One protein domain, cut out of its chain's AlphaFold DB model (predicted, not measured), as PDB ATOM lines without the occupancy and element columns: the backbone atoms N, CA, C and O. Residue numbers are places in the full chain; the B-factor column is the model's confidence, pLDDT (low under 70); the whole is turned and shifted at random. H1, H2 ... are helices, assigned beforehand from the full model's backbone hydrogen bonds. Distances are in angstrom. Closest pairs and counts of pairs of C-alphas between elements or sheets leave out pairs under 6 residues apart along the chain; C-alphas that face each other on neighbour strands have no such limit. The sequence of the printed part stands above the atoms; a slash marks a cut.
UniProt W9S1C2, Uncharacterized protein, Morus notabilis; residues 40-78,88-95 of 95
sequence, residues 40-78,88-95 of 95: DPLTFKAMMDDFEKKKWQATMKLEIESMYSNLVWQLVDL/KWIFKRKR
ATOM      1  N   ASP A  40     204.266 285.199 164.143       85.62
ATOM      2  CA  ASP A  40     205.277 286.127 163.634       85.62
ATOM      3  C   ASP A  40     206.326 285.384 162.786       85.62
ATOM      4  O   ASP A  40     206.768 284.288 163.151       85.62
ATOM      5  N   PRO A  41     206.789 285.971 161.666       87.69
ATOM      6  CA  PRO A  41     207.755 285.306 160.810       87.69
ATOM      7  C   PRO A  41     209.099 285.142 161.528       87.69
ATOM      8  O   PRO A  41     209.764 286.106 161.900       87.69
ATOM      9  N   LEU A  42     209.554 283.897 161.661       87.31
ATOM     10  CA  LEU A  42     210.822 283.578 162.333       87.31
ATOM     11  C   LEU A  42     212.059 283.849 161.465       87.31
ATOM     12  O   LEU A  42     213.184 283.888 161.966       87.31
ATOM     13  N   THR A  43     211.876 284.007 160.152       89.75
ATOM     14  CA  THR A  43     212.968 284.204 159.195       89.75
ATOM     15  C   THR A  43     212.656 285.328 158.221       89.75
ATOM     16  O   THR A  43     211.500 285.604 157.909       89.75
ATOM     17  N   PHE A  44     213.711 285.938 157.678       88.44
ATOM     18  CA  PHE A  44     213.579 286.967 156.647       88.44
ATOM     19  C   PHE A  44     212.827 286.454 155.412       88.44
ATOM     20  O   PHE A  44     212.010 287.173 154.851       88.44
ATOM     21  N   LYS A  45     213.066 285.200 155.007       91.44
ATOM     22  CA  LYS A  45     212.352 284.601 153.875       91.44
ATOM     23  C   LYS A  45     210.849 284.507 154.156       91.44
ATOM     24  O   LYS A  45     210.072 284.992 153.350       91.44
ATOM     25  N   ALA A  46     210.465 283.975 155.319       90.25
ATOM     26  CA  ALA A  46     209.056 283.886 155.712       90.25
ATOM     27  C   ALA A  46     208.381 285.267 155.752       90.25
ATOM     28  O   ALA A  46     207.278 285.425 155.249       90.25
ATOM     29  N   MET A  47     209.077 286.282 156.269       89.88
ATOM     30  CA  MET A  47     208.599 287.668 156.277       89.88
ATOM     31  C   MET A  47     208.451 288.263 154.863       89.88
ATOM     32  O   MET A  47     207.533 289.040 154.614       89.88
ATOM     33  N   MET A  48     209.329 287.907 153.921       91.06
ATOM     34  CA  MET A  48     209.242 288.375 152.530       91.06
ATOM     35  C   MET A  48     208.148 287.673 151.716       91.06
ATOM     36  O   MET A  48     207.648 288.252 150.747       91.06
ATOM     37  N   ASP A  49     207.776 286.459 152.119       91.38
ATOM     38  CA  ASP A  49     206.668 285.692 151.545       91.38
ATOM     39  C   ASP A  49     205.305 286.079 152.171       91.38
ATOM     40  O   ASP A  49     204.256 285.725 151.633       91.38
ATOM     41  N   ASP A  50     205.315 286.854 153.261       88.25
ATOM     42  CA  ASP A  50     204.137 287.362 153.974       88.25
ATOM     43  C   ASP A  50     203.310 288.347 153.113       88.25
ATOM     44  O   ASP A  50     203.836 289.115 152.293       88.25
ATOM     45  N   PHE A  51     201.995 288.383 153.338       88.75
ATOM     46  CA  PHE A  51     201.104 289.370 152.729       88.75
ATOM     47  C   PHE A  51     201.464 290.804 153.153       88.75
ATOM     48  O   PHE A  51     201.300 291.745 152.369       88.75
ATOM     49  N   GLU A  52     202.031 290.980 154.351       88.56
ATOM     50  CA  GLU A  52     202.464 292.275 154.880       88.56
ATOM     51  C   GLU A  52     203.891 292.676 154.487       88.56
ATOM     52  O   GLU A  52     204.384 293.702 154.964       88.56
ATOM     53  N   LYS A  53     204.564 291.951 153.580       91.44
ATOM     54  CA  LYS A  53     205.970 292.212 153.196       91.44
ATOM     55  C   LYS A  53     206.305 293.681 152.919       91.44
ATOM     56  O   LYS A  53     207.391 294.146 153.247       91.44
ATOM     57  N   LYS A  54     205.369 294.446 152.342       93.50
ATOM     58  CA  LYS A  54     205.562 295.881 152.069       93.50
ATOM     59  C   LYS A  54     205.670 296.708 153.351       93.50
ATOM     60  O   LYS A  54     206.499 297.613 153.410       93.50
ATOM     61  N   LYS A  55     204.852 296.406 154.365       91.19
ATOM     62  CA  LYS A  55     204.924 297.059 155.679       91.19
ATOM     63  C   LYS A  55     206.253 296.723 156.343       91.19
ATOM     64  O   LYS A  55     206.955 297.631 156.769       91.19
ATOM     65  N   TRP A  56     206.646 295.450 156.318       91.12
ATOM     66  CA  TRP A  56     207.934 295.012 156.850       91.12
ATOM     67  C   TRP A  56     209.123 295.715 156.195       91.12
ATOM     68  O   TRP A  56     209.986 296.241 156.894       91.12
ATOM     69  N   GLN A  57     209.148 295.793 154.862       93.06
ATOM     70  CA  GLN A  57     210.187 296.515 154.122       93.06
ATOM     71  C   GLN A  57     210.229 298.004 154.483       93.06
ATOM     72  O   GLN A  57     211.313 298.558 154.668       93.06
ATOM     73  N   ALA A  58     209.066 298.649 154.612       93.88
ATOM     74  CA  ALA A  58     208.991 300.044 155.032       93.88
ATOM     75  C   ALA A  58     209.559 300.230 156.446       93.88
ATOM     76  O   ALA A  58     210.373 301.124 156.660       93.88
ATOM     77  N   THR A  59     209.208 299.355 157.391       92.19
ATOM     78  CA  THR A  59     209.740 299.392 158.760       92.19
ATOM     79  C   THR A  59     211.253 299.183 158.795       92.19
ATOM     80  O   THR A  59     211.943 299.936 159.473       92.19
ATOM     81  N   MET A  60     211.792 298.227 158.033       92.31
ATOM     82  CA  MET A  60     213.246 298.023 157.941       92.31
ATOM     83  C   MET A  60     213.964 299.255 157.412       92.31
ATOM     84  O   MET A  60     215.012 299.634 157.927       92.31
ATOM     85  N   LYS A  61     213.394 299.887 156.383       93.94
ATOM     86  CA  LYS A  61     213.956 301.108 155.817       93.94
ATOM     87  C   LYS A  61     213.960 302.240 156.843       93.94
ATOM     88  O   LYS A  61     214.991 302.880 157.003       93.94
ATOM     89  N   LEU A  62     212.855 302.434 157.565       94.19
ATOM     90  CA  LEU A  62     212.752 303.441 158.625       94.19
ATOM     91  C   LEU A  62     213.746 303.194 159.766       94.19
ATOM     92  O   LEU A  62     214.357 304.141 160.247       94.19
ATOM     93  N   GLU A  63     213.937 301.940 160.175       91.62
ATOM     94  CA  GLU A  63     214.917 301.582 161.206       91.62
ATOM     95  C   GLU A  63     216.340 301.956 160.765       91.62
ATOM     96  O   GLU A  63     217.071 302.631 161.489       91.62
ATOM     97  N   ILE A  64     216.719 301.585 159.537       91.50
ATOM     98  CA  ILE A  64     218.025 301.933 158.963       91.50
ATOM     99  C   ILE A  64     218.183 303.453 158.818       91.50
ATOM    100  O   ILE A  64     219.218 304.002 159.194       91.50
ATOM    101  N   GLU A  65     217.164 304.155 158.315       94.12
ATOM    102  CA  GLU A  65     217.166 305.620 158.218       94.12
ATOM    103  C   GLU A  65     217.311 306.284 159.589       94.12
ATOM    104  O   GLU A  65     218.047 307.260 159.710       94.12
ATOM    105  N   SER A  66     216.692 305.726 160.633       93.62
ATOM    106  CA  SER A  66     216.832 306.225 162.002       93.62
ATOM    107  C   SER A  66     218.259 306.070 162.535       93.62
ATOM    108  O   SER A  66     218.779 306.975 163.193       93.62
ATOM    109  N   MET A  67     218.938 304.961 162.218       91.56
ATOM    110  CA  MET A  67     220.351 304.782 162.583       91.56
ATOM    111  C   MET A  67     221.239 305.851 161.941       91.56
ATOM    112  O   MET A  67     222.124 306.392 162.613       91.56
ATOM    113  N   TYR A  68     220.970 306.190 160.676       91.81
ATOM    114  CA  TYR A  68     221.670 307.263 159.974       91.81
ATOM    115  C   TYR A  68     221.325 308.647 160.533       91.81
ATOM    116  O   TYR A  68     222.234 309.432 160.793       91.81
ATOM    117  N   SER A  69     220.042 308.953 160.757       93.62
ATOM    118  CA  SER A  69     219.604 310.273 161.233       93.62
ATOM    119  C   SER A  69     220.152 310.597 162.618       93.62
ATOM    120  O   SER A  69     220.481 311.744 162.906       93.62
ATOM    121  N   ASN A  70     220.267 309.578 163.468       94.94
ATOM    122  CA  ASN A  70     220.773 309.722 164.827       94.94
ATOM    123  C   ASN A  70     222.309 309.664 164.903       94.94
ATOM    124  O   ASN A  70     222.854 309.780 165.998       94.94
ATOM    125  N   LEU A  71     223.006 309.470 163.773       92.44
ATOM    126  CA  LEU A  71     224.470 309.360 163.685       92.44
ATOM    127  C   LEU A  71     225.069 308.309 164.637       92.44
ATOM    128  O   LEU A  71     226.206 308.436 165.088       92.44
ATOM    129  N   VAL A  72     224.301 307.264 164.959       91.50
ATOM    130  CA  VAL A  72     224.729 306.227 165.914       91.50
ATOM    131  C   VAL A  72     225.664 305.224 165.234       91.50
ATOM    132  O   VAL A  72     226.556 304.679 165.879       91.50
ATOM    133  N   TRP A  73     225.477 304.990 163.930       85.75
ATOM    134  CA  TRP A  73     226.277 304.062 163.133       85.75
ATOM    135  C   TRP A  73     226.671 304.700 161.802       85.75
ATOM    136  O   TRP A  73     225.851 305.325 161.133       85.75
ATOM    137  N   GLN A  74     227.924 304.496 161.395       84.12
ATOM    138  CA  GLN A  74     228.396 304.787 160.044       84.12
ATOM    139  C   GLN A  74     228.616 303.462 159.318       84.12
ATOM    140  O   GLN A  74     229.347 302.598 159.803       84.12
ATOM    141  N   LEU A  75     227.990 303.301 158.153       86.19
ATOM    142  CA  LEU A  75     228.281 302.171 157.282       86.19
ATOM    143  C   LEU A  75     229.670 302.376 156.665       86.19
ATOM    144  O   LEU A  75     229.918 303.393 156.018       86.19
ATOM    145  N   VAL A  76     230.568 301.424 156.892       88.62
ATOM    146  CA  VAL A  76     231.932 301.410 156.353       88.62
ATOM    147  C   VAL A  76     232.198 300.063 155.696       88.62
ATOM    148  O   VAL A  76     231.643 299.046 156.121       88.62
ATOM    149  N   ASP A  77     233.055 300.051 154.677       90.50
ATOM    150  CA  ASP A  77     233.539 298.801 154.098       90.50
ATOM    151  C   ASP A  77     234.279 297.987 155.159       90.50
ATOM    152  O   ASP A  77     234.937 298.546 156.038       90.50
ATOM    153  N   LEU A  78     234.166 296.660 155.087       91.88
ATOM    154  CA  LEU A  78     234.802 295.771 156.052       91.88
ATOM    155  C   LEU A  78     236.334 295.907 155.954       91.88
ATOM    156  O   LEU A  78     236.901 295.496 154.939       91.88
ATOM    157  N   LYS A  88     221.320 290.518 164.304       85.94
ATOM    158  CA  LYS A  88     220.147 289.639 164.285       85.94
ATOM    159  C   LYS A  88     218.891 290.497 164.306       85.94
ATOM    160  O   LYS A  88     218.700 291.278 165.230       85.94
ATOM    161  N   TRP A  89     218.042 290.315 163.305       86.25
ATOM    162  CA  TRP A  89     216.726 290.939 163.255       86.25
ATOM    163  C   TRP A  89     215.708 290.087 164.010       86.25
ATOM    164  O   TRP A  89     215.736 288.857 163.928       86.25
ATOM    165  N   ILE A  90     214.824 290.752 164.748       87.12
ATOM    166  CA  ILE A  90     213.653 290.147 165.381       87.12
ATOM    167  C   ILE A  90     212.439 290.761 164.694       87.12
ATOM    168  O   ILE A  90     212.259 291.977 164.733       87.12
ATOM    169  N   PHE A  91     211.632 289.928 164.047       86.69
ATOM    170  CA  PHE A  91     210.405 290.364 163.392       86.69
ATOM    171  C   PHE A  91     209.258 290.164 164.370       86.69
ATOM    172  O   PHE A  91     209.025 289.050 164.832       86.69
ATOM    173  N   LYS A  92     208.590 291.256 164.731       86.38
ATOM    174  CA  LYS A  92     207.442 291.227 165.632       86.38
ATOM    175  C   LYS A  92     206.363 292.145 165.105       86.38
ATOM    176  O   LYS A  92     206.640 293.321 164.851       86.38
ATOM    177  N   ARG A  93     205.158 291.614 164.912       84.00
ATOM    178  CA  ARG A  93     204.043 292.433 164.444       84.00
ATOM    179  C   ARG A  93     203.578 293.353 165.552       84.00
ATOM    180  O   ARG A  93     203.500 292.983 166.726       84.00
ATOM    181  N   LYS A  94     203.305 294.595 165.168       75.25
ATOM    182  CA  LYS A  94     202.701 295.573 166.059       75.25
ATOM    183  C   LYS A  94     201.187 295.413 165.963       75.25
ATOM    184  O   LYS A  94     200.639 295.566 164.875       75.25
ATOM    185  N   ARG A  95     200.560 295.095 167.094       67.94
ATOM    186  CA  ARG A  95     199.107 295.139 167.284       67.94
ATOM    187  C   ARG A  95     198.684 296.492 167.836       67.94
ATOM    188  O   ARG A  95     199.529 297.131 168.511       67.94
TER     189      ARG A  95
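Overview. This is residues 40 to 78 and 88 to 95 of the 95 residues of an uncharacterized protein of Morus notabilis (UniProt W9S1C2). One long helix, H2, makes most of the length, with the short helix H1 folded back at its first end. Beyond its other end residues 70 to 78 run on as an unwound tail, and the separate piece 88 to 95 passes by the H1 end. The printed part has 47 residues, with two named helices, H1 then H2, and no named strand; the class is all helix, though under half of the residues, 23, are in named elements. The whole is loose, with a radius of gyration of the C-alphas of 12.6 A and spans of 32 by 25 by 15 A.

Along the chain. H1, residues 44 to 49, begins at C-alpha 44 (213.579, 286.967, 156.647). H2, residues 53 to 69, is 24.0 A long and ends at C-alpha 69 (219.604, 310.273, 161.233).

Arrangement. A tight link joins H1 to H2. They are close but not clearly touching; their closest C-alphas, of Met 47 and Lys 53, are 6.1 A apart. They run opposite ways at a steep tilt of 41 degrees. In H1 and H2 every O i to N i+4 pair is within hydrogen-bond range.

Size, cuts and confidence. The C-alphas farthest apart, of Leu 78 and Arg 95, are 37.4 A apart. Residues 79 to 87 are not printed; C-alphas 78 and 88 are 17.9 A apart across the cut. Residue 95 alone has pLDDT under 70.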